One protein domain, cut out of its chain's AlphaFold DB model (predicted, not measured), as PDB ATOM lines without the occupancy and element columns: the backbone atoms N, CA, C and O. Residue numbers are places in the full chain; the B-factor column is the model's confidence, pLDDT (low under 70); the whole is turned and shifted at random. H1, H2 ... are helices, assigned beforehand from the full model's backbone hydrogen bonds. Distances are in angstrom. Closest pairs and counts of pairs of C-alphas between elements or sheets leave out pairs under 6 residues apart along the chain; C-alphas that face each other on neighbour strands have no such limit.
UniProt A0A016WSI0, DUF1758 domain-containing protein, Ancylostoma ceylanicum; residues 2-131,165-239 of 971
ATOM      1  N   THR A   2      34.598   2.344 -61.758       69.12
ATOM      2  CA  THR A   2      35.919   3.023 -61.684       69.12
ATOM      3  C   THR A   2      35.847   4.427 -61.079       69.12
ATOM      4  O   THR A   2      36.615   4.731 -60.172       69.12
ATOM      5  N   GLU A   3      34.882   5.244 -61.502       68.00
ATOM      6  CA  GLU A   3      34.659   6.602 -60.975       68.00
ATOM      7  C   GLU A   3      34.424   6.629 -59.452       68.00
ATOM      8  O   GLU A   3      34.939   7.503 -58.762       68.00
ATOM      9  N   ILE A   4      33.736   5.626 -58.889       77.38
ATOM     10  CA  ILE A   4      33.526   5.531 -57.434       77.38
ATOM     11  C   ILE A   4      34.827   5.282 -56.679       77.38
ATOM     12  O   ILE A   4      34.978   5.800 -55.577       77.38
ATOM     13  N   LYS A   5      35.803   4.570 -57.259       81.31
ATOM     14  CA  LYS A   5      37.128   4.460 -56.628       81.31
ATOM     15  C   LYS A   5      37.787   5.836 -56.494       81.31
ATOM     16  O   LYS A   5      38.357   6.117 -55.449       81.31
ATOM     17  N   VAL A   6      37.630   6.716 -57.490       85.88
ATOM     18  CA  VAL A   6      38.141   8.098 -57.435       85.88
ATOM     19  C   VAL A   6      37.455   8.899 -56.323       85.88
ATOM     20  O   VAL A   6      38.142   9.564 -55.551       85.88
ATOM     21  N   PHE A   7      36.128   8.812 -56.189       83.88
ATOM     22  CA  PHE A   7      35.412   9.473 -55.088       83.88
ATOM     23  C   PHE A   7      35.791   8.912 -53.712       83.88
ATOM     24  O   PHE A   7      36.037   9.695 -52.801       83.88
ATOM     25  N   LYS A   8      35.938   7.586 -53.564       85.12
ATOM     26  CA  LYS A   8      36.430   6.968 -52.321       85.12
ATOM     27  C   LYS A   8      37.822   7.471 -51.943       85.12
ATOM     28  O   LYS A   8      38.005   7.912 -50.816       85.12
ATOM     29  N   THR A   9      38.773   7.501 -52.880       87.31
ATOM     30  CA  THR A   9      40.116   8.054 -52.624       87.31
ATOM     31  C   THR A   9      40.067   9.535 -52.235       87.31
ATOM     32  O   THR A   9      40.768   9.936 -51.313       87.31
ATOM     33  N   LYS A  10      39.213  10.353 -52.869       86.12
ATOM     34  CA  LYS A  10      39.021  11.761 -52.472       86.12
ATOM     35  C   LYS A  10      38.469  11.899 -51.048       86.12
ATOM     36  O   LYS A  10      38.959  12.738 -50.300       86.12
ATOM     37  N   ILE A  11      37.498  11.066 -50.672       84.75
ATOM     38  CA  ILE A  11      36.911  11.030 -49.324       84.75
ATOM     39  C   ILE A  11      37.961  10.595 -48.291       84.75
ATOM     40  O   ILE A  11      38.190  11.324 -47.333       84.75
ATOM     41  N   THR A  12      38.675   9.488 -48.511       86.12
ATOM     42  CA  THR A  12      39.730   9.020 -47.591       86.12
ATOM     43  C   THR A  12      40.878  10.035 -47.462       86.12
ATOM     44  O   THR A  12      41.389  10.234 -46.363       86.12
ATOM     45  N   ASN A  13      41.241  10.753 -48.534       85.25
ATOM     46  CA  ASN A  13      42.224  11.844 -48.463       85.25
ATOM     47  C   ASN A  13      41.715  13.042 -47.634       85.25
ATOM     48  O   ASN A  13      42.489  13.634 -46.883       85.25
ATOM     49  N   ALA A  14      40.427  13.390 -47.737       83.62
ATOM     50  CA  ALA A  14      39.811  14.420 -46.899       83.62
ATOM     51  C   ALA A  14      39.757  13.989 -45.419       83.62
ATOM     52  O   ALA A  14      40.087  14.782 -44.537       83.62
ATOM     53  N   CYS A  15      39.444  12.716 -45.146       81.56
ATOM     54  CA  CYS A  15      39.515  12.149 -43.798       81.56
ATOM     55  C   CYS A  15      40.943  12.193 -43.226       81.56
ATOM     56  O   CYS A  15      41.137  12.588 -42.079       81.56
ATOM     57  N   ALA A  16      41.959  11.861 -44.030       84.06
ATOM     58  CA  ALA A  16      43.358  11.936 -43.610       84.06
ATOM     59  C   ALA A  16      43.785  13.367 -43.224       84.06
ATOM     60  O   ALA A  16      44.513  13.541 -42.249       84.06
ATOM     61  N   PHE A  17      43.297  14.392 -43.932       81.00
ATOM     62  CA  PHE A  17      43.580  15.793 -43.602       81.00
ATOM     63  C   PHE A  17      42.950  16.237 -42.270       81.00
ATOM     64  O   PHE A  17      43.570  16.999 -41.535       81.00
ATOM     65  N   LEU A  18      41.768  15.724 -41.914       80.31
ATOM     66  CA  LEU A  18      41.187  15.919 -40.577       80.31
ATOM     67  C   LEU A  18      41.987  15.174 -39.496       80.31
ATOM     68  O   LEU A  18      42.289  15.767 -38.464       80.31
ATOM     69  N   ASN A  19      42.407  13.928 -39.740       81.00
ATOM     70  CA  ASN A  19      43.221  13.160 -38.784       81.00
ATOM     71  C   ASN A  19      44.565  13.846 -38.469       81.00
ATOM     72  O   ASN A  19      45.046  13.766 -37.345       81.00
ATOM     73  N   MET A  20      45.148  14.597 -39.411       83.31
ATOM     74  CA  MET A  20      46.349  15.408 -39.152       83.31
ATOM     75  C   MET A  20      46.151  16.515 -38.097       83.31
ATOM     76  O   MET A  20      47.139  17.096 -37.656       83.31
ATOM     77  N   MET A  21      44.913  16.841 -37.700       84.06
ATOM     78  CA  MET A  21      44.632  17.828 -36.647       84.06
ATOM     79  C   MET A  21      44.689  17.218 -35.232       84.06
ATOM     80  O   MET A  21      44.731  17.963 -34.256       84.06
ATOM     81  N   GLU A  22      44.720  15.885 -35.103       82.38
ATOM     82  CA  GLU A  22      44.672  15.167 -33.818       82.38
ATOM     83  C   GLU A  22      45.810  15.589 -32.872       82.38
ATOM     84  O   GLU A  22      45.567  15.915 -31.713       82.38
ATOM     85  N   THR A  23      47.037  15.731 -33.382       81.44
ATOM     86  CA  THR A  23      48.213  16.186 -32.613       81.44
ATOM     87  C   THR A  23      48.174  17.655 -32.183       81.44
ATOM     88  O   THR A  23      48.871  18.024 -31.235       81.44
ATOM     89  N   GLU A  24      47.398  18.508 -32.857       83.38
ATOM     90  CA  GLU A  24      47.130  19.881 -32.396       83.38
ATOM     91  C   GLU A  24      46.015  19.891 -31.341       83.38
ATOM     92  O   GLU A  24      46.043  20.703 -30.420       83.38
ATOM     93  N   MET A  25      45.070  18.952 -31.433       85.88
ATOM     94  CA  MET A  25      43.957  18.826 -30.498       85.88
ATOM     95  C   MET A  25      44.339  18.177 -29.167       85.88
ATOM     96  O   MET A  25      43.856  18.638 -28.134       85.88
ATOM     97  N   SER A  26      45.260  17.209 -29.138       79.44
ATOM     98  CA  SER A  26      45.764  16.662 -27.867       79.44
ATOM     99  C   SER A  26      46.567  17.673 -27.040       79.44
ATOM    100  O   SER A  26      46.650  17.547 -25.822       79.44
ATOM    101  N   GLN A  27      47.079  18.749 -27.650       80.19
ATOM    102  CA  GLN A  27      47.666  19.885 -26.918       80.19
ATOM    103  C   GLN A  27      46.615  20.785 -26.239       80.19
ATOM    104  O   GLN A  27      46.982  21.738 -25.551       80.19
ATOM    105  N   LEU A  28      45.323  20.512 -26.447       80.69
ATOM    106  CA  LEU A  28      44.184  21.196 -25.829       80.69
ATOM    107  C   LEU A  28      43.409  20.287 -24.856       80.69
ATOM    108  O   LEU A  28      42.403  20.725 -24.288       80.69
ATOM    109  N   GLU A  29      43.849  19.037 -24.662       72.44
ATOM    110  CA  GLU A  29      43.296  18.134 -23.645       72.44
ATOM    111  C   GLU A  29      43.601  18.654 -22.232       72.44
ATOM    112  O   GLU A  29      42.691  18.700 -21.416       72.44
ATOM    113  N   GLU A  30      44.808  19.170 -21.982       71.12
ATOM    114  CA  GLU A  30      45.216  19.795 -20.709       71.12
ATOM    115  C   GLU A  30      44.789  21.284 -20.597       71.12
ATOM    116  O   GLU A  30      44.636  21.955 -21.626       71.12
ATOM    117  N   PRO A  31      44.606  21.832 -19.375       70.06
ATOM    118  CA  PRO A  31      44.281  23.245 -19.139       70.06
ATOM    119  C   PRO A  31      45.460  24.202 -19.381       70.06
ATOM    120  O   PRO A  31      46.629  23.810 -19.423       70.06
ATOM    121  N   PHE A  32      45.168  25.496 -19.521       81.19
ATOM    122  CA  PHE A  32      46.183  26.507 -19.802       81.19
ATOM    123  C   PHE A  32      46.962  26.927 -18.549       81.19
ATOM    124  O   PHE A  32      46.454  27.585 -17.643       81.19
ATOM    125  N   ALA A  33      48.265  26.635 -18.550       80.75
ATOM    126  CA  ALA A  33      49.219  27.241 -17.627       80.75
ATOM    127  C   ALA A  33      49.432  28.725 -17.983       80.75
ATOM    128  O   ALA A  33      50.229  29.057 -18.865       80.75
ATOM    129  N   PHE A  34      48.683  29.609 -17.321       79.88
ATOM    130  CA  PHE A  34      48.773  31.061 -17.486       79.88
ATOM    131  C   PHE A  34      50.031  31.649 -16.813       79.88
ATOM    132  O   PHE A  34      50.311  31.295 -15.667       79.88
ATOM    133  N   PRO A  35      50.750  32.588 -17.464       81.56
ATOM    134  CA  PRO A  35      51.814  33.365 -16.825       81.56
ATOM    135  C   PRO A  35      51.314  34.196 -15.636       81.56
ATOM    136  O   PRO A  35      50.178  34.683 -15.643       81.56
ATOM    137  N   SER A  36      52.189  34.393 -14.645       73.88
ATOM    138  CA  SER A  36      51.917  35.199 -13.443       73.88
ATOM    139  C   SER A  36      51.965  36.708 -13.704       73.88
ATOM    140  O   SER A  36      51.222  37.467 -13.079       73.88
ATOM    141  N   GLU A  37      52.835  37.155 -14.614       78.81
ATOM    142  CA  GLU A  37      52.992  38.570 -14.963       78.81
ATOM    143  C   GLU A  37      51.845  39.062 -15.850       78.81
ATOM    144  O   GLU A  37      51.409  38.380 -16.780       78.81
ATOM    145  N   LYS A  38      51.358  40.283 -15.599       74.56
ATOM    146  CA  LYS A  38      50.167  40.817 -16.279       74.56
ATOM    147  C   LYS A  38      50.339  40.922 -17.795       74.56
ATOM    148  O   LYS A  38      49.427  40.557 -18.536       74.56
ATOM    149  N   GLU A  39      51.473  41.450 -18.244       79.75
ATOM    150  CA  GLU A  39      51.728  41.707 -19.663       79.75
ATOM    151  C   GLU A  39      51.961  40.395 -20.428       79.75
ATOM    152  O   GLU A  39      51.336  40.169 -21.466       79.75
ATOM    153  N   GLU A  40      52.743  39.472 -19.856       79.81
ATOM    154  CA  GLU A  40      52.888  38.112 -20.383       79.81
ATOM    155  C   GLU A  40      51.547  37.376 -20.460       79.81
ATOM    156  O   GLU A  40      51.232  36.785 -21.491       79.81
ATOM    157  N   CYS A  41      50.716  37.450 -19.416       79.75
ATOM    158  CA  CYS A  41      49.414  36.786 -19.381       79.75
ATOM    159  C   CYS A  41      48.459  37.351 -20.451       79.75
ATOM    160  O   CYS A  41      47.808  36.590 -21.170       79.75
ATOM    161  N   GLN A  42      48.427  38.676 -20.642       82.31
ATOM    162  CA  GLN A  42      47.657  39.317 -21.719       82.31
ATOM    163  C   GLN A  42      48.156  38.927 -23.121       82.31
ATOM    164  O   GLN A  42      47.343  38.728 -24.028       82.31
ATOM    165  N   ASN A  43      49.472  38.795 -23.309       86.25
ATOM    166  CA  ASN A  43      50.063  38.349 -24.570       86.25
ATOM    167  C   ASN A  43      49.747  36.864 -24.837       86.25
ATOM    168  O   ASN A  43      49.198  36.535 -25.888       86.25
ATOM    169  N   TYR A  44      49.949  35.996 -23.845       87.62
ATOM    170  CA  TYR A  44      49.614  34.569 -23.881       87.62
ATOM    171  C   TYR A  44      48.140  34.327 -24.238       87.62
ATOM    172  O   TYR A  44      47.835  33.515 -25.112       87.62
ATOM    173  N   ILE A  45      47.212  35.065 -23.617       83.44
ATOM    174  CA  ILE A  45      45.776  35.001 -23.932       83.44
ATOM    175  C   ILE A  45      45.512  35.369 -25.394       83.44
ATOM    176  O   ILE A  45      44.742  34.682 -26.069       83.44
ATOM    177  N   ARG A  46      46.152  36.429 -25.906       87.62
ATOM    178  CA  ARG A  46      46.005  36.868 -27.302       87.62
ATOM    179  C   ARG A  46      46.468  35.781 -28.274       87.62
ATOM    180  O   ARG A  46      45.740  35.459 -29.215       87.62
ATOM    181  N   ASP A  47      47.619  35.179 -28.000       90.12
ATOM    182  CA  ASP A  47      48.258  34.197 -28.876       90.12
ATOM    183  C   ASP A  47      47.536  32.842 -28.836       90.12
ATOM    184  O   ASP A  47      47.254  32.254 -29.884       90.12
ATOM    185  N   LYS A  48      47.113  32.375 -27.652       89.69
ATOM    186  CA  LYS A  48      46.253  31.186 -27.527       89.69
ATOM    187  C   LYS A  48      44.893  31.403 -28.195       89.69
ATOM    188  O   LYS A  48      44.430  30.515 -28.908       89.69
ATOM    189  N   LYS A  49      44.278  32.586 -28.066       88.94
ATOM    190  CA  LYS A  49      43.006  32.922 -28.738       88.94
ATOM    191  C   LYS A  49      43.161  32.974 -30.262       88.94
ATOM    192  O   LYS A  49      42.265  32.525 -30.976       88.94
ATOM    193  N   ALA A  50      44.297  33.455 -30.771       88.75
ATOM    194  CA  ALA A  50      44.631  33.383 -32.192       88.75
ATOM    195  C   ALA A  50      44.816  31.929 -32.668       88.75
ATOM    196  O   ALA A  50      44.244  31.552 -33.693       88.75
ATOM    197  N   SER A  51      45.531  31.103 -31.895       89.31
ATOM    198  CA  SER A  51      45.751  29.679 -32.186       89.31
ATOM    199  C   SER A  51      44.444  28.876 -32.217       89.31
ATOM    200  O   SER A  51      44.123  28.273 -33.241       89.31
ATOM    201  N   LEU A  52      43.608  28.962 -31.173       88.50
ATOM    202  CA  LEU A  52      42.289  28.310 -31.131       88.50
ATOM    203  C   LEU A  52      41.418  28.692 -32.340       88.50
ATOM    204  O   LEU A  52      40.779  27.836 -32.949       88.50
ATOM    205  N   ASN A  53      41.429  29.967 -32.741       88.06
ATOM    206  CA  ASN A  53      40.693  30.437 -33.916       88.06
ATOM    207  C   ASN A  53      41.278  29.921 -35.245       88.06
ATOM    208  O   ASN A  53      40.526  29.718 -36.198       88.06
ATOM    209  N   HIS A  54      42.592  29.699 -35.331       90.12
ATOM    210  CA  HIS A  54      43.241  29.082 -36.490       90.12
ATOM    211  C   HIS A  54      42.877  27.592 -36.608       90.12
ATOM    212  O   HIS A  54      42.438  27.158 -37.677       90.12
ATOM    213  N   ILE A  55      42.960  26.842 -35.504       89.25
ATOM    214  CA  ILE A  55      42.588  25.420 -35.440       89.25
ATOM    215  C   ILE A  55      41.096  25.249 -35.778       89.25
ATOM    216  O   ILE A  55      40.753  24.464 -36.662       89.25
ATOM    217  N   GLN A  56      40.198  26.052 -35.185       88.38
ATOM    218  CA  GLN A  56      38.753  25.968 -35.459       88.38
ATOM    219  C   GLN A  56      38.419  26.204 -36.943       88.38
ATOM    220  O   GLN A  56      37.544  25.535 -37.492       88.38
ATOM    221  N   ARG A  57      39.113  27.144 -37.604       89.75
ATOM    222  CA  ARG A  57      38.945  27.415 -39.044       89.75
ATOM    223  C   ARG A  57      39.434  26.252 -39.903       89.75
ATOM    224  O   ARG A  57      38.747  25.890 -40.853       89.75
ATOM    225  N   ARG A  58      40.582  25.654 -39.563       90.38
ATOM    226  CA  ARG A  58      41.117  24.474 -40.262       90.38
ATOM    227  C   ARG A  58      40.179  23.280 -40.141       90.38
ATOM    228  O   ARG A  58      39.838  22.702 -41.164       90.38
ATOM    229  N   ILE A  59      39.691  22.977 -38.939       87.38
ATOM    230  CA  ILE A  59      38.741  21.878 -38.703       87.38
ATOM    231  C   ILE A  59      37.425  22.101 -39.469       87.38
ATOM    232  O   ILE A  59      36.955  21.186 -40.144       87.38
ATOM    233  N   LYS A  60      36.856  23.319 -39.441       86.62
ATOM    234  CA  LYS A  60      35.642  23.649 -40.215       86.62
ATOM    235  C   LYS A  60      35.862  23.496 -41.723       86.62
ATOM    236  O   LYS A  60      35.127  22.749 -42.358       86.62
ATOM    237  N   SER A  61      36.919  24.096 -42.273       88.00
ATOM    238  CA  SER A  61      37.224  24.021 -43.708       88.00
ATOM    239  C   SER A  61      37.563  22.597 -44.182       88.00
ATOM    240  O   SER A  61      37.172  22.190 -45.275       88.00
ATOM    241  N   ALA A  62      38.231  21.802 -43.342       85.50
ATOM    242  CA  ALA A  62      38.508  20.394 -43.609       85.50
ATOM    243  C   ALA A  62      37.221  19.549 -43.643       85.50
ATOM    244  O   ALA A  62      37.064  18.707 -44.530       85.50
ATOM    245  N   LYS A  63      36.269  19.815 -42.737       84.81
ATOM    246  CA  LYS A  63      34.940  19.193 -42.774       84.81
ATOM    247  C   LYS A  63      34.124  19.639 -43.991       84.81
ATOM    248  O   LYS A  63      33.604  18.783 -44.697       84.81
ATOM    249  N   GLU A  64      34.070  20.935 -44.289       86.88
ATOM    250  CA  GLU A  64      33.404  21.475 -45.486       86.88
ATOM    251  C   GLU A  64      33.944  20.820 -46.771       86.88
ATOM    252  O   GLU A  64      33.179  20.493 -47.680       86.88
ATOM    253  N   HIS A  65      35.253  20.551 -46.832       86.69
ATOM    254  CA  HIS A  65      35.863  19.818 -47.939       86.69
ATOM    255  C   HIS A  65      35.412  18.348 -48.005       86.69
ATOM    256  O   HIS A  65      35.109  17.858 -49.095       86.69
ATOM    257  N   LEU A  66      35.345  17.644 -46.869       84.75
ATOM    258  CA  LEU A  66      34.828  16.271 -46.790       84.75
ATOM    259  C   LEU A  66      33.355  16.204 -47.233       84.75
ATOM    260  O   LEU A  66      33.029  15.437 -48.143       84.75
ATOM    261  N   ASP A  67      32.497  17.060 -46.673       84.19
ATOM    262  CA  ASP A  67      31.074  17.166 -47.018       84.19
ATOM    263  C   ASP A  67      30.876  17.476 -48.516       84.19
ATOM    264  O   ASP A  67      29.989  16.906 -49.165       84.19
ATOM    265  N   ALA A  68      31.747  18.298 -49.115       88.19
ATOM    266  CA  ALA A  68      31.752  18.558 -50.554       88.19
ATOM    267  C   ALA A  68      32.129  17.319 -51.393       88.19
ATOM    268  O   ALA A  68      31.471  17.057 -52.405       88.19
ATOM    269  N   GLN A  69      33.127  16.514 -50.990       87.38
ATOM    270  CA  GLN A  69      33.454  15.264 -51.703       87.38
ATOM    271  C   GLN A  69      32.318  14.235 -51.610       87.38
ATOM    272  O   GLN A  69      31.998  13.582 -52.607       87.38
ATOM    273  N   VAL A  70      31.678  14.112 -50.441       84.81
ATOM    274  CA  VAL A  70      30.525  13.220 -50.232       84.81
ATOM    275  C   VAL A  70      29.330  13.671 -51.075       84.81
ATOM    276  O   VAL A  70      28.732  12.859 -51.784       84.81
ATOM    277  N   THR A  71      29.025  14.970 -51.083       86.00
ATOM    278  CA  THR A  71      27.934  15.543 -51.889       86.00
ATOM    279  C   THR A  71      28.179  15.357 -53.389       86.00
ATOM    280  O   THR A  71      27.271  14.949 -54.116       86.00
ATOM    281  N   ALA A  72      29.413  15.564 -53.864       87.38
ATOM    282  CA  ALA A  72      29.784  15.329 -55.260       87.38
ATOM    283  C   ALA A  72      29.676  13.843 -55.664       87.38
ATOM    284  O   ALA A  72      29.236  13.539 -56.777       87.38
ATOM    285  N   ALA A  73      30.020  12.917 -54.760       85.94
ATOM    286  CA  ALA A  73      29.855  11.482 -54.983       85.94
ATOM    287  C   ALA A  73      28.370  11.092 -55.101       85.94
ATOM    288  O   ALA A  73      27.989  10.423 -56.061       85.94
ATOM    289  N   ILE A  74      27.517  11.566 -54.185       84.69
ATOM    290  CA  ILE A  74      26.060  11.341 -54.225       84.69
ATOM    291  C   ILE A  74      25.457  11.924 -55.515       84.69
ATOM    292  O   ILE A  74      24.667  11.257 -56.185       84.69
ATOM    293  N   GLY A  75      25.880  13.126 -55.923       86.19
ATOM    294  CA  GLY A  75      25.469  13.745 -57.186       86.19
ATOM    295  C   GLY A  75      25.785  12.880 -58.414       86.19
ATOM    296  O   GLY A  75      24.899  12.628 -59.229       86.19
ATOM    297  N   ASN A  76      27.013  12.359 -58.523       88.31
ATOM    298  CA  ASN A  76      27.437  11.477 -59.623       88.31
ATOM    299  C   ASN A  76      26.727  10.104 -59.633       88.31
ATOM    300  O   ASN A  76      26.602   9.476 -60.688       88.31
ATOM    301  N   ILE A  77      26.252   9.625 -58.479       85.69
ATOM    302  CA  ILE A  77      25.458   8.391 -58.397       85.69
ATOM    303  C   ILE A  77      24.014   8.648 -58.846       85.69
ATOM    304  O   ILE A  77      23.444   7.848 -59.588       85.69
ATOM    305  N   ASN A  78      23.434   9.789 -58.469       84.62
ATOM    306  CA  ASN A  78      22.062  10.143 -58.834       84.62
ATOM    307  C   ASN A  78      21.865  10.367 -60.345       84.62
ATOM    308  O   ASN A  78      20.771  10.113 -60.844       84.62
ATOM    309  N   THR A  79      22.903  10.757 -61.097       87.44
ATOM    310  CA  THR A  79      22.826  10.903 -62.566       87.44
ATOM    311  C   THR A  79      22.804   9.577 -63.341       87.44
ATOM    312  O   THR A  79      22.567   9.589 -64.549       87.44
ATOM    313  N   ARG A  80      23.020   8.420 -62.693       85.12
ATOM    314  CA  ARG A  80      22.942   7.105 -63.360       85.12
ATOM    315  C   ARG A  80      21.495   6.781 -63.729       85.12
ATOM    316  O   ARG A  80      20.603   6.907 -62.890       85.12
ATOM    317  N   GLN A  81      21.269   6.338 -64.968       80.75
ATOM    318  CA  GLN A  81      19.933   5.988 -65.470       80.75
ATOM    319  C   GLN A  81      19.413   4.665 -64.882       80.75
ATOM    320  O   GLN A  81      18.236   4.566 -64.543       80.75
ATOM    321  N   GLU A  82      20.278   3.661 -64.700       88.00
ATOM    322  CA  GLU A  82      19.883   2.385 -64.098       88.00
ATOM    323  C   GLU A  82      19.736   2.482 -62.573       88.00
ATOM    324  O   GLU A  82      20.719   2.627 -61.843       88.00
ATOM    325  N   GLN A  83      18.512   2.283 -62.076       82.38
ATOM    326  CA  GLN A  83      18.219   2.198 -60.640       82.38
ATOM    327  C   GLN A  83      19.057   1.113 -59.935       82.38
ATOM    328  O   GLN A  83      19.587   1.345 -58.852       82.38
ATOM    329  N   LYS A  84      19.250  -0.046 -60.580       81.00
ATOM    330  CA  LYS A  84      20.033  -1.168 -60.038       81.00
ATOM    331  C   LYS A  84      21.536  -0.870 -59.958       81.00
ATOM    332  O   LYS A  84      22.207  -1.384 -59.060       81.00
ATOM    333  N   GLU A  85      22.078  -0.034 -60.852       82.88
ATOM    334  CA  GLU A  85      23.442   0.480 -60.685       82.88
ATOM    335  C   GLU A  85      23.473   1.500 -59.538       82.88
ATOM    336  O   GLU A  85      24.282   1.357 -58.624       82.88
ATOM    337  N   ARG A  86      22.543   2.466 -59.525       82.62
ATOM    338  CA  ARG A  86      22.428   3.510 -58.492       82.62
ATOM    339  C   ARG A  86      22.398   2.933 -57.071       82.62
ATOM    340  O   ARG A  86      23.182   3.356 -56.229       82.62
ATOM    341  N   GLU A  87      21.562   1.928 -56.814       80.56
ATOM    342  CA  GLU A  87      21.452   1.244 -55.514       80.56
ATOM    343  C   GLU A  87      22.757   0.548 -55.102       80.56
ATOM    344  O   GLU A  87      23.234   0.717 -53.978       80.56
ATOM    345  N   LYS A  88      23.378  -0.193 -56.029       85.56
ATOM    346  CA  LYS A  88      24.662  -0.872 -55.804       85.56
ATOM    347  C   LYS A  88      25.783   0.124 -55.493       85.56
ATOM    348  O   LYS A  88      26.609  -0.133 -54.620       85.56
ATOM    349  N   LEU A  89      25.807   1.254 -56.198       83.44
ATOM    350  CA  LEU A  89      26.790   2.317 -56.017       83.44
ATOM    351  C   LEU A  89      26.573   3.101 -54.710       83.44
ATOM    352  O   LEU A  89      27.551   3.374 -54.017       83.44
ATOM    353  N   MET A  90      25.322   3.390 -54.325       83.06
ATOM    354  CA  MET A  90      24.996   3.992 -53.022       83.06
ATOM    355  C   MET A  90      25.370   3.073 -51.855       83.06
ATOM    356  O   MET A  90      25.964   3.536 -50.888       83.06
ATOM    357  N   SER A  91      25.073   1.773 -51.943       82.88
ATOM    358  CA  SER A  91      25.442   0.792 -50.909       82.88
ATOM    359  C   SER A  91      26.965   0.706 -50.717       82.88
ATOM    360  O   SER A  91      27.471   0.767 -49.595       82.88
ATOM    361  N   GLU A  92      27.713   0.671 -51.823       83.31
ATOM    362  CA  GLU A  92      29.179   0.651 -51.813       83.31
ATOM    363  C   GLU A  92      29.790   1.975 -51.304       83.31
ATOM    364  O   GLU A  92      30.862   1.949 -50.695       83.31
ATOM    365  N   LEU A  93      29.125   3.123 -51.503       82.94
ATOM    366  CA  LEU A  93      29.513   4.408 -50.905       82.94
ATOM    367  C   LEU A  93      29.200   4.457 -49.401       82.94
ATOM    368  O   LEU A  93      30.091   4.781 -48.619       82.94
ATOM    369  N   ASN A  94      27.988   4.090 -48.979       78.94
ATOM    370  CA  ASN A  94      27.574   4.123 -47.571       78.94
ATOM    371  C   ASN A  94      28.509   3.285 -46.688       78.94
ATOM    372  O   ASN A  94      29.009   3.792 -45.690       78.94
ATOM    373  N   LYS A  95      28.858   2.068 -47.121       81.06
ATOM    374  CA  LYS A  95      29.829   1.195 -46.438       81.06
ATOM    375  C   LYS A  95      31.216   1.841 -46.245       81.06
ATOM    376  O   LYS A  95      31.931   1.526 -45.296       81.06
ATOM    377  N   HIS A  96      31.612   2.740 -47.150       78.94
ATOM    378  CA  HIS A  96      32.853   3.520 -47.040       78.94
ATOM    379  C   HIS A  96      32.725   4.612 -45.975       78.94
ATOM    380  O   HIS A  96      33.577   4.735 -45.101       78.94
ATOM    381  N   LEU A  97      31.619   5.361 -46.007       73.62
ATOM    382  CA  LEU A  97      31.321   6.433 -45.051       73.62
ATOM    383  C   LEU A  97      31.113   5.904 -43.622       73.62
ATOM    384  O   LEU A  97      31.513   6.555 -42.660       73.62
ATOM    385  N   GLU A  98      30.553   4.701 -43.483       68.94
ATOM    386  CA  GLU A  98      30.433   3.974 -42.214       68.94
ATOM    387  C   GLU A  98      31.786   3.617 -41.587       68.94
ATOM    388  O   GLU A  98      31.865   3.516 -40.366       68.94
ATOM    389  N   THR A  99      32.837   3.468 -42.400       64.56
ATOM    390  CA  THR A  99      34.196   3.146 -41.936       64.56
ATOM    391  C   THR A  99      35.008   4.419 -41.664       64.56
ATOM    392  O   THR A  99      35.511   4.604 -40.556       64.56
ATOM    393  N   ASP A 100      35.088   5.323 -42.650       63.44
ATOM    394  CA  ASP A 100      36.036   6.450 -42.650       63.44
ATOM    395  C   ASP A 100      35.428   7.783 -42.165       63.44
ATOM    396  O   ASP A 100      36.162   8.664 -41.718       63.44
ATOM    397  N   SER A 101      34.108   7.979 -42.293       61.00
ATOM    398  CA  SER A 101      33.476   9.308 -42.171       61.00
ATOM    399  C   SER A 101      32.656   9.481 -40.892       61.00
ATOM    400  O   SER A 101      32.785  10.505 -40.233       61.00
ATOM    401  N   ASN A 102      31.829   8.501 -40.509       58.66
ATOM    402  CA  ASN A 102      30.918   8.628 -39.359       58.66
ATOM    403  C   ASN A 102      31.663   8.780 -38.018       58.66
ATOM    404  O   ASN A 102      31.232   9.543 -37.154       58.66
ATOM    405  N   THR A 103      32.789   8.081 -37.851       62.12
ATOM    406  CA  THR A 103      33.685   8.229 -36.689       62.12
ATOM    407  C   THR A 103      34.255   9.644 -36.622       62.12
ATOM    408  O   THR A 103      34.264  10.277 -35.571       62.12
ATOM    409  N   LEU A 104      34.680  10.161 -37.773       66.31
ATOM    410  CA  LEU A 104      35.376  11.433 -37.902       66.31
ATOM    411  C   LEU A 104      34.444  12.641 -37.757       66.31
ATOM    412  O   LEU A 104      34.855  13.674 -37.235       66.31
ATOM    413  N   ASP A 105      33.177  12.488 -38.144       62.88
ATOM    414  CA  ASP A 105      32.079  13.427 -37.885       62.88
ATOM    415  C   ASP A 105      31.920  13.679 -36.367       62.88
ATOM    416  O   ASP A 105      31.809  14.820 -35.911       62.88
ATOM    417  N   PHE A 106      31.980  12.602 -35.573       59.16
ATOM    418  CA  PHE A 106      31.911  12.644 -34.112       59.16
ATOM    419  C   PHE A 106      33.184  13.243 -33.493       59.16
ATOM    420  O   PHE A 106      33.079  14.182 -32.706       59.16
ATOM    421  N   THR A 107      34.371  12.783 -33.902       68.19
ATOM    422  CA  THR A 107      35.661  13.338 -33.448       68.19
ATOM    423  C   THR A 107      35.773  14.840 -33.746       68.19
ATOM    424  O   THR A 107      36.139  15.624 -32.875       68.19
ATOM    425  N   THR A 108      35.359  15.272 -34.942       71.19
ATOM    426  CA  THR A 108      35.323  16.689 -35.347       71.19
ATOM    427  C   THR A 108      34.435  17.525 -34.424       71.19
ATOM    428  O   THR A 108      34.813  18.626 -34.028       71.19
ATOM    429  N   MET A 109      33.262  17.006 -34.044       66.44
ATOM    430  CA  MET A 109      32.371  17.671 -33.089       66.44
ATOM    431  C   MET A 109      32.997  17.750 -31.686       66.44
ATOM    432  O   MET A 109      32.925  18.800 -31.050       66.44
ATOM    433  N   GLN A 110      33.658  16.685 -31.215       65.75
ATOM    434  CA  GLN A 110      34.373  16.703 -29.932       65.75
ATOM    435  C   GLN A 110      35.491  17.756 -29.919       65.75
ATOM    436  O   GLN A 110      35.592  18.526 -28.965       65.75
ATOM    437  N   TRP A 111      36.288  17.845 -30.988       81.12
ATOM    438  CA  TRP A 111      37.351  18.843 -31.111       81.12
ATOM    439  C   TRP A 111      36.823  20.281 -31.140       81.12
ATOM    440  O   TRP A 111      37.378  21.151 -30.469       81.12
ATOM    441  N   LEU A 112      35.728  20.542 -31.864       74.69
ATOM    442  CA  LEU A 112      35.098  21.865 -31.885       74.69
ATOM    443  C   LEU A 112      34.576  22.278 -30.499       74.69
ATOM    444  O   LEU A 112      34.755  23.434 -30.121       74.69
ATOM    445  N   ASN A 113      34.011  21.344 -29.728       65.44
ATOM    446  CA  ASN A 113      33.571  21.601 -28.355       65.44
ATOM    447  C   ASN A 113      34.759  21.849 -27.404       65.44
ATOM    448  O   ASN A 113      34.705  22.769 -26.591       65.44
ATOM    449  N   GLN A 114      35.854  21.087 -27.534       73.88
ATOM    450  CA  GLN A 114      37.071  21.282 -26.732       73.88
ATOM    451  C   GLN A 114      37.713  22.657 -26.994       73.88
ATOM    452  O   GLN A 114      38.158  23.324 -26.060       73.88
ATOM    453  N   ILE A 115      37.712  23.123 -28.249       76.62
ATOM    454  CA  ILE A 115      38.162  24.477 -28.615       76.62
ATOM    455  C   ILE A 115      37.292  25.556 -27.963       76.62
ATOM    456  O   ILE A 115      37.820  26.583 -27.538       76.62
ATOM    457  N   GLU A 116      35.977  25.347 -27.884       70.62
ATOM    458  CA  GLU A 116      35.051  26.301 -27.267       70.62
ATOM    459  C   GLU A 116      35.255  26.367 -25.743       70.62
ATOM    460  O   GLU A 116      35.392  27.456 -25.190       70.62
ATOM    461  N   PHE A 117      35.423  25.216 -25.081       68.00
ATOM    462  CA  PHE A 117      35.765  25.136 -23.654       68.00
ATOM    463  C   PHE A 117      37.088  25.850 -23.327       68.00
ATOM    464  O   PHE A 117      37.139  26.710 -22.447       68.00
ATOM    465  N   ARG A 118      38.151  25.585 -24.101       78.56
ATOM    466  CA  ARG A 118      39.440  26.282 -23.948       78.56
ATOM    467  C   ARG A 118      39.359  27.769 -24.336       78.56
ATOM    468  O   ARG A 118      40.139  28.569 -23.829       78.56
ATOM    469  N   ARG A 119      38.416  28.197 -25.188       76.69
ATOM    470  CA  ARG A 119      38.180  29.630 -25.468       76.69
ATOM    471  C   ARG A 119      37.541  30.338 -24.274       76.69
ATOM    472  O   ARG A 119      37.942  31.464 -23.976       76.69
ATOM    473  N   GLU A 120      36.589  29.693 -23.612       66.94
ATOM    474  CA  GLU A 120      35.930  30.217 -22.413       66.94
ATOM    475  C   GLU A 120      36.932  30.384 -21.255       66.94
ATOM    476  O   GLU A 120      36.972  31.433 -20.616       66.94
ATOM    477  N   GLU A 121      37.851  29.429 -21.079       72.56
ATOM    478  CA  GLU A 121      38.974  29.522 -20.130       72.56
ATOM    479  C   GLU A 121      39.825  30.799 -20.337       72.56
ATOM    480  O   GLU A 121      40.117  31.531 -19.387       72.56
ATOM    481  N   LEU A 122      40.155  31.141 -21.592       77.31
ATOM    482  CA  LEU A 122      40.852  32.395 -21.927       77.31
ATOM    483  C   LEU A 122      39.990  33.645 -21.690       77.31
ATOM    484  O   LEU A 122      40.517  34.708 -21.348       77.31
ATOM    485  N   MET A 123      38.674  33.555 -21.907       74.50
ATOM    486  CA  MET A 123      37.745  34.668 -21.712       74.50
ATOM    487  C   MET A 123      37.606  35.009 -20.225       74.50
ATOM    488  O   MET A 123      37.775  36.170 -19.855       74.50
ATOM    489  N   GLN A 124      37.437  34.007 -19.363       65.88
ATOM    490  CA  GLN A 124      37.364  34.201 -17.913       65.88
ATOM    491  C   GLN A 124      38.668  34.768 -17.334       65.88
ATOM    492  O   GLN A 124      38.619  35.677 -16.503       65.88
ATOM    493  N   GLN A 125      39.838  34.319 -17.808       70.56
ATOM    494  CA  GLN A 125      41.116  34.913 -17.396       70.56
ATOM    495  C   GLN A 125      41.270  36.366 -17.890       70.56
ATOM    496  O   GLN A 125      41.794  37.206 -17.157       70.56
ATOM    497  N   THR A 126      40.761  36.702 -19.085       79.50
ATOM    498  CA  THR A 126      40.718  38.099 -19.567       79.50
ATOM    499  C   THR A 126      39.921  38.977 -18.598       79.50
ATOM    500  O   THR A 126      40.404  40.022 -18.161       79.50
ATOM    501  N   ASP A 127      38.733  38.514 -18.208       71.38
ATOM    502  CA  ASP A 127      37.829  39.206 -17.290       71.38
ATOM    503  C   ASP A 127      38.463  39.466 -15.914       71.38
ATOM    504  O   ASP A 127      38.323  40.558 -15.360       71.38
ATOM    505  N   LEU A 128      39.201  38.494 -15.369       70.19
ATOM    506  CA  LEU A 128      39.930  38.643 -14.103       70.19
ATOM    507  C   LEU A 128      41.039  39.702 -14.199       70.19
ATOM    508  O   LEU A 128      41.186  40.521 -13.290       70.19
ATOM    509  N   ILE A 129      41.776  39.738 -15.313       72.62
ATOM    510  CA  ILE A 129      42.813  40.751 -15.548       72.62
ATOM    511  C   ILE A 129      42.183  42.146 -15.666       72.62
ATOM    512  O   ILE A 129      42.697  43.091 -15.067       72.62
ATOM    513  N   THR A 130      41.058  42.297 -16.370       71.50
ATOM    514  CA  THR A 130      40.343  43.583 -16.476       71.50
ATOM    515  C   THR A 130      39.785  44.050 -15.126       71.50
ATOM    516  O   THR A 130      39.921  45.221 -14.782       71.50
ATOM    517  N   ARG A 131      39.238  43.142 -14.304       62.22
ATOM    518  CA  ARG A 131      38.734  43.447 -12.947       62.22
ATOM    519  C   ARG A 131      39.841  43.799 -11.934       62.22
ATOM    520  O   ARG A 131      39.526  44.292 -10.856       62.22
ATOM    521  N   PRO A 165      41.944  25.737 -12.068       30.14
ATOM    522  CA  PRO A 165      41.198  25.076 -13.135       30.14
ATOM    523  C   PRO A 165      39.734  24.866 -12.738       30.14
ATOM    524  O   PRO A 165      39.442  24.551 -11.578       30.14
ATOM    525  N   LEU A 166      38.815  25.015 -13.695       42.50
ATOM    526  CA  LEU A 166      37.452  24.518 -13.517       42.50
ATOM    527  C   LEU A 166      37.510  22.993 -13.339       42.50
ATOM    528  O   LEU A 166      38.345  22.320 -13.943       42.50
ATOM    529  N   LEU A 167      36.620  22.449 -12.507       46.25
ATOM    530  CA  LEU A 167      36.480  21.004 -12.339       46.25
ATOM    531  C   LEU A 167      36.001  20.383 -13.653       46.25
ATOM    532  O   LEU A 167      34.826  20.481 -14.003       46.25
ATOM    533  N   GLU A 168      36.920  19.742 -14.370       54.84
ATOM    534  CA  GLU A 168      36.580  18.951 -15.546       54.84
ATOM    535  C   GLU A 168      35.662  17.790 -15.147       54.84
ATOM    536  O   GLU A 168      35.839  17.154 -14.103       54.84
ATOM    537  N   VAL A 169      34.656  17.516 -15.980       66.50
ATOM    538  CA  VAL A 169      33.678  16.458 -15.714       66.50
ATOM    539  C   VAL A 169      34.407  15.105 -15.709       66.50
ATOM    540  O   VAL A 169      34.966  14.724 -16.743       66.50
ATOM    541  N   PRO A 170      34.424  14.361 -14.584       71.31
ATOM    542  CA  PRO A 170      35.283  13.190 -14.441       71.31
ATOM    543  C   PRO A 170      34.934  12.107 -15.465       71.31
ATOM    544  O   PRO A 170      33.764  11.792 -15.691       71.31
ATOM    545  N   GLN A 171      35.958  11.518 -16.088       83.94
ATOM    546  CA  GLN A 171      35.754  10.494 -17.110       83.94
ATOM    547  C   GLN A 171      35.333   9.158 -16.481       83.94
ATOM    548  O   GLN A 171      35.935   8.706 -15.510       83.94
ATOM    549  N   PHE A 172      34.337   8.483 -17.064       88.38
ATOM    550  CA  PHE A 172      33.801   7.226 -16.532       88.38
ATOM    551  C   PHE A 172      33.911   6.061 -17.518       88.38
ATOM    552  O   PHE A 172      33.261   6.032 -18.564       88.38
ATOM    553  N   SER A 173      34.718   5.060 -17.161       86.25
ATOM    554  CA  SER A 173      35.063   3.909 -18.012       86.25
ATOM    555  C   SER A 173      34.036   2.763 -18.007       86.25
ATOM    556  O   SER A 173      34.056   1.902 -18.897       86.25
ATOM    557  N   GLY A 174      33.144   2.735 -17.009       81.69
ATOM    558  CA  GLY A 174      32.225   1.623 -16.741       81.69
ATOM    559  C   GLY A 174      32.578   0.751 -15.528       81.69
ATOM    560  O   GLY A 174      32.058  -0.363 -15.429       81.69
ATOM    561  N   ASN A 175      33.440   1.200 -14.610       79.19
ATOM    562  CA  ASN A 175      33.644   0.525 -13.324       79.19
ATOM    563  C   ASN A 175      32.520   0.889 -12.337       79.19
ATOM    564  O   ASN A 175      32.446   2.009 -11.847       79.19
ATOM    565  N   PHE A 176      31.664  -0.069 -11.984       78.62
ATOM    566  CA  PHE A 176      30.541   0.153 -11.061       78.62
ATOM    567  C   PHE A 176      30.953   0.631  -9.652       78.62
ATOM    568  O   PHE A 176      30.113   1.175  -8.943       78.62
ATOM    569  N   ARG A 177      32.221   0.466  -9.240       70.06
ATOM    570  CA  ARG A 177      32.741   1.027  -7.975       70.06
ATOM    571  C   ARG A 177      32.960   2.541  -8.038       70.06
ATOM    572  O   ARG A 177      32.724   3.231  -7.059       70.06
ATOM    573  N   GLU A 178      33.380   3.052  -9.193       78.31
ATOM    574  CA  GLU A 178      33.593   4.487  -9.439       78.31
ATOM    575  C   GLU A 178      32.273   5.222  -9.729       78.31
ATOM    576  O   GLU A 178      32.232   6.451  -9.697       78.31
ATOM    577  N   PHE A 179      31.190   4.487 -10.023       86.19
ATOM    578  CA  PHE A 179      29.968   5.066 -10.577       86.19
ATOM    579  C   PHE A 179      29.335   6.129  -9.678       86.19
ATOM    580  O   PHE A 179      28.955   7.174 -10.192       86.19
ATOM    581  N   ASN A 180      29.260   5.920  -8.362       81.00
ATOM    582  CA  ASN A 180      28.618   6.885  -7.463       81.00
ATOM    583  C   ASN A 180      29.445   8.175  -7.302       81.00
ATOM    584  O   ASN A 180      28.866   9.255  -7.200       81.00
ATOM    585  N   ALA A 181      30.779   8.081  -7.338       79.94
ATOM    586  CA  ALA A 181      31.673   9.239  -7.292       79.94
ATOM    587  C   ALA A 181      31.661  10.027  -8.615       79.94
ATOM    588  O   ALA A 181      31.569  11.251  -8.605       79.94
ATOM    589  N   PHE A 182      31.679   9.331  -9.757       87.75
ATOM    590  CA  PHE A 182      31.447   9.950 -11.065       87.75
ATOM    591  C   PHE A 182      30.076  10.633 -11.114       87.75
ATOM    592  O   PHE A 182      29.962  11.797 -11.499       87.75
ATOM    593  N   TRP A 183      29.033   9.895 -10.736       89.38
ATOM    594  CA  TRP A 183      27.662  10.325 -10.928       89.38
ATOM    595  C   TRP A 183      27.286  11.478  -9.998       89.38
ATOM    596  O   TRP A 183      26.591  12.369 -10.457       89.38
ATOM    597  N   SER A 184      27.772  11.548  -8.755       81.88
ATOM    598  CA  SER A 184      27.497  12.703  -7.882       81.88
ATOM    599  C   SER A 184      28.086  14.009  -8.431       81.88
ATOM    600  O   SER A 184      27.414  15.042  -8.418       81.88
ATOM    601  N   VAL A 185      29.299  13.964  -8.995       79.81
ATOM    602  CA  VAL A 185      29.934  15.119  -9.648       79.81
ATOM    603  C   VAL A 185      29.217  15.471 -10.954       79.81
ATOM    604  O   VAL A 185      28.894  16.636 -11.173       79.81
ATOM    605  N   PHE A 186      28.894  14.482 -11.795       85.94
ATOM    606  CA  PHE A 186      28.127  14.696 -13.028       85.94
ATOM    607  C   PHE A 186      26.704  15.218 -12.750       85.94
ATOM    608  O   PHE A 186      26.185  16.059 -13.484       85.94
ATOM    609  N   GLU A 187      26.057  14.743 -11.685       87.75
ATOM    610  CA  GLU A 187      24.700  15.135 -11.309       87.75
ATOM    611  C   GLU A 187      24.671  16.570 -10.780       87.75
ATOM    612  O   GLU A 187      23.816  17.348 -11.197       87.75
ATOM    613  N   SER A 188      25.662  16.945  -9.964       77.62
ATOM    614  CA  SER A 188      25.855  18.311  -9.469       77.62
ATOM    615  C   SER A 188      26.208  19.309 -10.582       77.62
ATOM    616  O   SER A 188      25.564  20.349 -10.686       77.62
ATOM    617  N   LEU A 189      27.197  18.990 -11.431       75.75
ATOM    618  CA  LEU A 189      27.730  19.926 -12.431       75.75
ATOM    619  C   LEU A 189      26.935  19.984 -13.743       75.75
ATOM    620  O   LEU A 189      27.011  20.996 -14.424       75.75
ATOM    621  N   ILE A 190      26.234  18.911 -14.138       80.69
ATOM    622  CA  ILE A 190      25.627  18.795 -15.481       80.69
ATOM    623  C   ILE A 190      24.153  18.369 -15.433       80.69
ATOM    624  O   ILE A 190      23.333  18.950 -16.138       80.69
ATOM    625  N   HIS A 191      23.766  17.353 -14.650       86.06
ATOM    626  CA  HIS A 191      22.376  16.852 -14.676       86.06
ATOM    627  C   HIS A 191      21.383  17.862 -14.081       86.06
ATOM    628  O   HIS A 191      20.335  18.118 -14.681       86.06
ATOM    629  N   ASN A 192      21.734  18.435 -12.926       80.12
ATOM    630  CA  ASN A 192      20.894  19.354 -12.151       80.12
ATOM    631  C   ASN A 192      21.014  20.822 -12.585       80.12
ATOM    632  O   ASN A 192      20.199  21.639 -12.151       80.12
ATOM    633  N   ASP A 193      21.995  21.147 -13.433       69.81
ATOM    634  CA  ASP A 193      22.109  22.458 -14.073       69.81
ATOM    635  C   ASP A 193      20.797  22.785 -14.814       69.81
ATOM    636  O   ASP A 193      20.166  21.907 -15.409       69.81
ATOM    637  N   ARG A 194      20.335  24.032 -14.729       67.69
ATOM    638  CA  ARG A 194      19.080  24.494 -15.340       67.69
ATOM    639  C   ARG A 194      19.299  25.298 -16.616       67.69
ATOM    640  O   ARG A 194      18.349  25.436 -17.381       67.69
ATOM    641  N   ASP A 195      20.521  25.765 -16.840       59.66
ATOM    642  CA  ASP A 195      20.891  26.585 -17.989       59.66
ATOM    643  C   ASP A 195      21.346  25.703 -19.170       59.66
ATOM    644  O   ASP A 195      21.232  26.104 -20.327       59.66
ATOM    645  N   LEU A 196      21.767  24.457 -18.900       58.09
ATOM    646  CA  LEU A 196      22.031  23.430 -19.917       58.09
ATOM    647  C   LEU A 196      20.748  22.730 -20.402       58.09
ATOM    648  O   LEU A 196      19.959  22.214 -19.606       58.09
ATOM    649  N   THR A 197      20.587  22.582 -21.719       66.69
ATOM    650  CA  THR A 197      19.511  21.764 -22.305       66.69
ATOM    651  C   THR A 197      19.800  20.262 -22.214       66.69
ATOM    652  O   THR A 197      20.951  19.825 -22.169       66.69
ATOM    653  N   ASP A 198      18.760  19.422 -22.302       68.81
ATOM    654  CA  ASP A 198      18.918  17.957 -22.377       68.81
ATOM    655  C   ASP A 198      19.785  17.499 -23.577       68.81
ATOM    656  O   ASP A 198      20.350  16.409 -23.538       68.81
ATOM    657  N   ILE A 199      19.952  18.313 -24.633       63.31
ATOM    658  CA  ILE A 199      20.891  18.015 -25.733       63.31
ATOM    659  C   ILE A 199      22.339  18.222 -25.273       63.31
ATOM    660  O   ILE A 199      23.170  17.332 -25.457       63.31
ATOM    661  N   GLU A 200      22.644  19.355 -24.642       54.59
ATOM    662  CA  GLU A 200      23.990  19.665 -24.140       54.59
ATOM    663  C   GLU A 200      24.388  18.716 -23.012       54.59
ATOM    664  O   GLU A 200      25.469  18.132 -23.054       54.59
ATOM    665  N   LYS A 201      23.480  18.429 -22.075       78.00
ATOM    666  CA  LYS A 201      23.698  17.415 -21.033       78.00
ATOM    667  C   LYS A 201      23.986  16.027 -21.612       78.00
ATOM    668  O   LYS A 201      24.748  15.260 -21.020       78.00
ATOM    669  N   PHE A 202      23.422  15.687 -22.773       79.19
ATOM    670  CA  PHE A 202      23.714  14.433 -23.474       79.19
ATOM    671  C   PHE A 202      25.055  14.476 -24.223       79.19
ATOM    672  O   PHE A 202      25.769  13.470 -24.245       79.19
ATOM    673  N   LEU A 203      25.445  15.628 -24.776       63.31
ATOM    674  CA  LEU A 203      26.790  15.838 -25.320       63.31
ATOM    675  C   LEU A 203      27.849  15.698 -24.219       63.31
ATOM    676  O   LEU A 203      28.759  14.884 -24.374       63.31
ATOM    677  N   PHE A 204      27.677  16.366 -23.075       74.06
ATOM    678  CA  PHE A 204      28.543  16.217 -21.901       74.06
ATOM    679  C   PHE A 204      28.553  14.783 -21.358       74.06
ATOM    680  O   PHE A 204      29.619  14.264 -21.036       74.06
ATOM    681  N   LEU A 205      27.409  14.085 -21.326       82.62
ATOM    682  CA  LEU A 205      27.376  12.666 -20.958       82.62
ATOM    683  C   LEU A 205      28.215  11.822 -21.932       82.62
ATOM    684  O   LEU A 205      29.076  11.067 -21.491       82.62
ATOM    685  N   LYS A 206      28.046  11.970 -23.255       76.44
ATOM    686  CA  LYS A 206      28.894  11.254 -24.230       76.44
ATOM    687  C   LYS A 206      30.369  11.685 -24.174       76.44
ATOM    688  O   LYS A 206      31.227  10.858 -24.470       76.44
ATOM    689  N   GLN A 207      30.680  12.915 -23.764       75.00
ATOM    690  CA  GLN A 207      32.052  13.400 -23.567       75.00
ATOM    691  C   GLN A 207      32.707  12.837 -22.298       75.00
ATOM    692  O   GLN A 207      33.905  12.562 -22.333       75.00
ATOM    693  N   ALA A 208      31.957  12.620 -21.216       81.88
ATOM    694  CA  ALA A 208      32.470  12.051 -19.969       81.88
ATOM    695  C   ALA A 208      32.626  10.520 -20.026       81.88
ATOM    696  O   ALA A 208      33.537   9.951 -19.425       81.88
ATOM    697  N   LEU A 209      31.761   9.815 -20.763       86.25
ATOM    698  CA  LEU A 209      31.819   8.355 -20.833       86.25
ATOM    699  C   LEU A 209      32.979   7.836 -21.705       86.25
ATOM    700  O   LEU A 209      33.294   8.359 -22.774       86.25
ATOM    701  N   ARG A 210      33.588   6.730 -21.269       84.81
ATOM    702  CA  ARG A 210      34.652   5.986 -21.963       84.81
ATOM    703  C   ARG A 210      34.343   4.489 -21.972       84.81
ATOM    704  O   ARG A 210      33.458   4.017 -21.257       84.81
ATOM    705  N   GLY A 211      35.083   3.734 -22.784       85.44
ATOM    706  CA  GLY A 211      35.106   2.267 -22.754       85.44
ATOM    707  C   GLY A 211      33.719   1.612 -22.730       85.44
ATOM    708  O   GLY A 211      32.896   1.820 -23.622       85.44
ATOM    709  N   LYS A 212      33.456   0.814 -21.687       79.88
ATOM    710  CA  LYS A 212      32.211   0.040 -21.541       79.88
ATOM    711  C   LYS A 212      30.987   0.933 -21.327       79.88
ATOM    712  O   LYS A 212      29.897   0.566 -21.759       79.88
ATOM    713  N   ALA A 213      31.151   2.087 -20.680       87.38
ATOM    714  CA  ALA A 213      30.048   3.014 -20.447       87.38
ATOM    715  C   ALA A 213      29.677   3.806 -21.708       87.38
ATOM    716  O   ALA A 213      28.493   3.960 -21.997       87.38
ATOM    717  N   ALA A 214      30.665   4.218 -22.511       84.69
ATOM    718  CA  ALA A 214      30.414   4.833 -23.816       84.69
ATOM    719  C   ALA A 214      29.685   3.862 -24.765       84.69
ATOM    720  O   ALA A 214      28.672   4.224 -25.366       84.69
ATOM    721  N   ALA A 215      30.141   2.604 -24.828       81.31
ATOM    722  CA  ALA A 215      29.512   1.552 -25.630       81.31
ATOM    723  C   ALA A 215      28.029   1.324 -25.266       81.31
ATOM    724  O   ALA A 215      27.201   1.122 -26.153       81.31
ATOM    725  N   ALA A 216      27.666   1.427 -23.980       85.94
ATOM    726  CA  ALA A 216      26.293   1.220 -23.509       85.94
ATOM    727  C   ALA A 216      25.266   2.221 -24.088       85.94
ATOM    728  O   ALA A 216      24.083   1.894 -24.156       85.94
ATOM    729  N   ILE A 217      25.699   3.412 -24.524       85.88
ATOM    730  CA  ILE A 217      24.827   4.442 -25.127       85.88
ATOM    731  C   ILE A 217      25.265   4.878 -26.536       85.88
ATOM    732  O   ILE A 217      24.748   5.862 -27.070       85.88
ATOM    733  N   GLN A 218      26.196   4.148 -27.159       81.12
ATOM    734  CA  GLN A 218      26.783   4.477 -28.463       81.12
ATOM    735  C   GLN A 218      25.706   4.698 -29.535       81.12
ATOM    736  O   GLN A 218      25.669   5.756 -30.165       81.12
ATOM    737  N   TYR A 219      24.789   3.735 -29.665       78.25
ATOM    738  CA  TYR A 219      23.727   3.698 -30.677       78.25
ATOM    739  C   TYR A 219      22.548   4.652 -30.420       78.25
ATOM    740  O   TYR A 219      21.645   4.731 -31.250       78.25
ATOM    741  N   LEU A 220      22.520   5.381 -29.297       66.50
ATOM    742  CA  LEU A 220      21.488   6.393 -29.077       66.50
ATOM    743  C   LEU A 220      21.798   7.661 -29.898       66.50
ATOM    744  O   LEU A 220      22.894   8.219 -29.738       66.50
ATOM    745  N   PRO A 221      20.863   8.155 -30.734       59.00
ATOM    746  CA  PRO A 221      21.026   9.426 -31.434       59.00
ATOM    747  C   PRO A 221      20.977  10.581 -30.428       59.00
ATOM    748  O   PRO A 221      20.171  10.560 -29.497       59.00
ATOM    749  N   VAL A 222      21.834  11.591 -30.611       60.16
ATOM    750  CA  VAL A 222      21.934  12.736 -29.692       60.16
ATOM    751  C   VAL A 222      20.774  13.700 -29.944       60.16
ATOM    752  O   VAL A 222      20.830  14.561 -30.815       60.16
ATOM    753  N   ILE A 223      19.689  13.481 -29.206       65.44
ATOM    754  CA  ILE A 223      18.425  14.227 -29.242       65.44
ATOM    755  C   ILE A 223      17.969  14.362 -27.783       65.44
ATOM    756  O   ILE A 223      18.081  13.388 -27.037       65.44
ATOM    757  N   GLY A 224      17.442  15.523 -27.375       60.88
ATOM    758  CA  GLY A 224      17.140  15.826 -25.965       60.88
ATOM    759  C   GLY A 224      16.264  14.769 -25.282       60.88
ATOM    760  O   GLY A 224      16.650  14.208 -24.265       60.88
ATOM    761  N   GLU A 225      15.166  14.355 -25.923       79.44
ATOM    762  CA  GLU A 225      14.294  13.257 -25.455       79.44
ATOM    763  C   GLU A 225      15.034  11.954 -25.090       79.44
ATOM    764  O   GLU A 225      14.549  11.132 -24.306       79.44
ATOM    765  N   LYS A 226      16.186  11.701 -25.722       81.56
ATOM    766  CA  LYS A 226      16.970  10.478 -25.540       81.56
ATOM    767  C   LYS A 226      18.036  10.628 -24.451       81.56
ATOM    768  O   LYS A 226      18.547   9.601 -24.011       81.56
ATOM    769  N   TYR A 227      18.280  11.829 -23.919       86.62
ATOM    770  CA  TYR A 227      19.132  12.046 -22.743       86.62
ATOM    771  C   TYR A 227      18.640  11.257 -21.529       86.62
ATOM    772  O   TYR A 227      19.358  10.417 -20.989       86.62
ATOM    773  N   GLN A 228      17.364  11.426 -21.173       91.31
ATOM    774  CA  GLN A 228      16.731  10.698 -20.070       91.31
ATOM    775  C   GLN A 228      16.732   9.174 -20.298       91.31
ATOM    776  O   GLN A 228      16.709   8.393 -19.349       91.31
ATOM    777  N   THR A 229      16.798   8.728 -21.560       89.00
ATOM    778  CA  THR A 229      16.965   7.309 -21.917       89.00
ATOM    779  C   THR A 229      18.416   6.848 -21.724       89.00
ATOM    780  O   THR A 229      18.644   5.781 -21.156       89.00
ATOM    781  N   ALA A 230      19.399   7.664 -22.117       87.25
ATOM    782  CA  ALA A 230      20.821   7.413 -21.897       87.25
ATOM    783  C   ALA A 230      21.159   7.331 -20.399       87.25
ATOM    784  O   ALA A 230      21.762   6.350 -19.971       87.25
ATOM    785  N   VAL A 231      20.691   8.289 -19.590       93.69
ATOM    786  CA  VAL A 231      20.853   8.288 -18.123       93.69
ATOM    787  C   VAL A 231      20.249   7.023 -17.504       93.69
ATOM    788  O   VAL A 231      20.905   6.365 -16.696       93.69
ATOM    789  N   LYS A 232      19.041   6.614 -17.921       92.12
ATOM    790  CA  LYS A 232      18.404   5.368 -17.447       92.12
ATOM    791  C   LYS A 232      19.212   4.116 -17.802       92.12
ATOM    792  O   LYS A 232      19.300   3.213 -16.973       92.12
ATOM    793  N   ILE A 233      19.814   4.048 -18.991       90.44
ATOM    794  CA  ILE A 233      20.671   2.920 -19.398       90.44
ATOM    795  C   ILE A 233      21.977   2.905 -18.595       90.44
ATOM    796  O   ILE A 233      22.352   1.854 -18.074       90.44
ATOM    797  N   VAL A 234      22.624   4.063 -18.433       91.44
ATOM    798  CA  VAL A 234      23.859   4.219 -17.650       91.44
ATOM    799  C   VAL A 234      23.631   3.835 -16.185       91.44
ATOM    800  O   VAL A 234      24.320   2.935 -15.703       91.44
ATOM    801  N   LYS A 235      22.619   4.404 -15.506       90.12
ATOM    802  CA  LYS A 235      22.250   4.003 -14.136       90.12
ATOM    803  C   LYS A 235      21.926   2.498 -14.088       90.12
ATOM    804  O   LYS A 235      22.582   1.763 -13.363       90.12
ATOM    805  N   LYS A 236      21.044   1.963 -14.945       87.44
ATOM    806  CA  LYS A 236      20.710   0.518 -14.955       87.44
ATOM    807  C   LYS A 236      21.936  -0.407 -15.074       87.44
ATOM    808  O   LYS A 236      21.985  -1.451 -14.415       87.44
ATOM    809  N   HIS A 237      22.921  -0.055 -15.900       83.69
ATOM    810  CA  HIS A 237      24.127  -0.867 -16.084       83.69
ATOM    811  C   HIS A 237      25.135  -0.700 -14.940       83.69
ATOM    812  O   HIS A 237      25.601  -1.707 -14.404       83.69
ATOM    813  N   PHE A 238      25.428   0.530 -14.516       85.94
ATOM    814  CA  PHE A 238      26.581   0.827 -13.655       85.94
ATOM    815  C   PHE A 238      26.233   1.213 -12.215       85.94
ATOM    816  O   PHE A 238      27.059   0.984 -11.337       85.94
ATOM    817  N   ASP A 239      25.006   1.662 -11.944       84.06
ATOM    818  CA  ASP A 239      24.494   1.789 -10.580       84.06
ATOM    819  C   ASP A 239      24.308   0.391  -9.984       84.06
ATOM    820  O   ASP A 239      23.435  -0.391 -10.384       84.06
TER     821      ASP A 239
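What this domain is: This is residues 2 to 131 and 165 to 239 of the 971 residues of the protein "DUF1758 domain-containing protein" of Ancylostoma ceylanicum (UniProt A0A016WSI0). Look first for a long helical bundle with H3 as its spine and a smaller lobe of short helices, H6 to H9, on one side near its middle. H4 and then H5 fold back along H3, while H1 and H2 follow each other along the same bundle. The printed part has 205 residues, with nine named helices, H1 to H9 in that order, and no named strand; the class is all helix. The whole is loose, with a radius of gyration of the C-alphas of 21.0 A and spans of 67 by 48 by 27 A.

How they stand to each other: Begin at H3, residues 38 to 78. H5, residues 102 to 131, touches it at a shallow tilt of 23 degrees, opposite ways; the closest C-alphas, of Ile 45 and Leu 122, are 5.9 A apart. H4, residues 83 to 100, forms a helical hairpin with H3, closest at the C-alphas of Ile 77 and Arg 86, 5.7 A apart. H1, residues 2 to 19, touches residues 59 to 73 of H3, closest at the C-alphas of Ala 14 and Leu 66, 5.3 A apart. H1, H3, H4 and H5 are a bundle, helices side by side. H2, residues 22 to 28, touches residues 111 to 118 of H5, closest at the C-alphas of Met 25 and Trp 111, 6.6 A apart. Now look at H7, residues 198 to 208: it is close to H5 but not clearly touching, with the closest C-alphas, of Gln 110 and Gln 207, 7.5 A apart. H9, residues 224 to 238, touches H7 with residues 224 to 230 alone, closest at the C-alphas of Ile 199 and Gly 224, 4.3 A apart. H6, residues 179 to 191, and H7 form a helical hairpin and only just touch, with 3 pairs of C-alphas within 8 A, the closest those of Ile 190 and Lys 201 at 6.0 A. H6, H7 and H9 are a second bundle. H8, residues 211 to 217, touches H9, closest at the C-alphas of Ile 217 and Ala 230, 5.9 A apart. Every O i to N i+4 pair is within hydrogen-bond range in H1, H3 and H7; the others have 1 of 3 in H2, with 2 of 4 O i to N i+3 pairs, 12 of 14 in H4, 25 of 26 in H5, 8 of 9 in H6, 2 of 3 in H8 and 9 of 11 in H9.

Where its parts are: Find C-alpha 38 at (50.167, 40.817, -16.279); from there H3 runs 59.5 A to C-alpha 78 at (22.062, 10.143, -58.834). H5 is 44.4 A long, H1 26.1 A, H4 25.7 A and H9 21.6 A, ending at C-alpha 238, (26.581, 0.827, -13.655).

The domain as a whole: The C-alphas farthest apart, of Glu 37 and Glu 82, are 69.4 A apart. Residues 132 to 164 are not printed, and C-alphas 131 and 165 are 18.5 A apart across the cut. Of the links printed whole, none is long. Mean pLDDT of the printed part is 78.8; 38 residues are under 70, among them 98 to 107, 165 to 169 and 193 to 200.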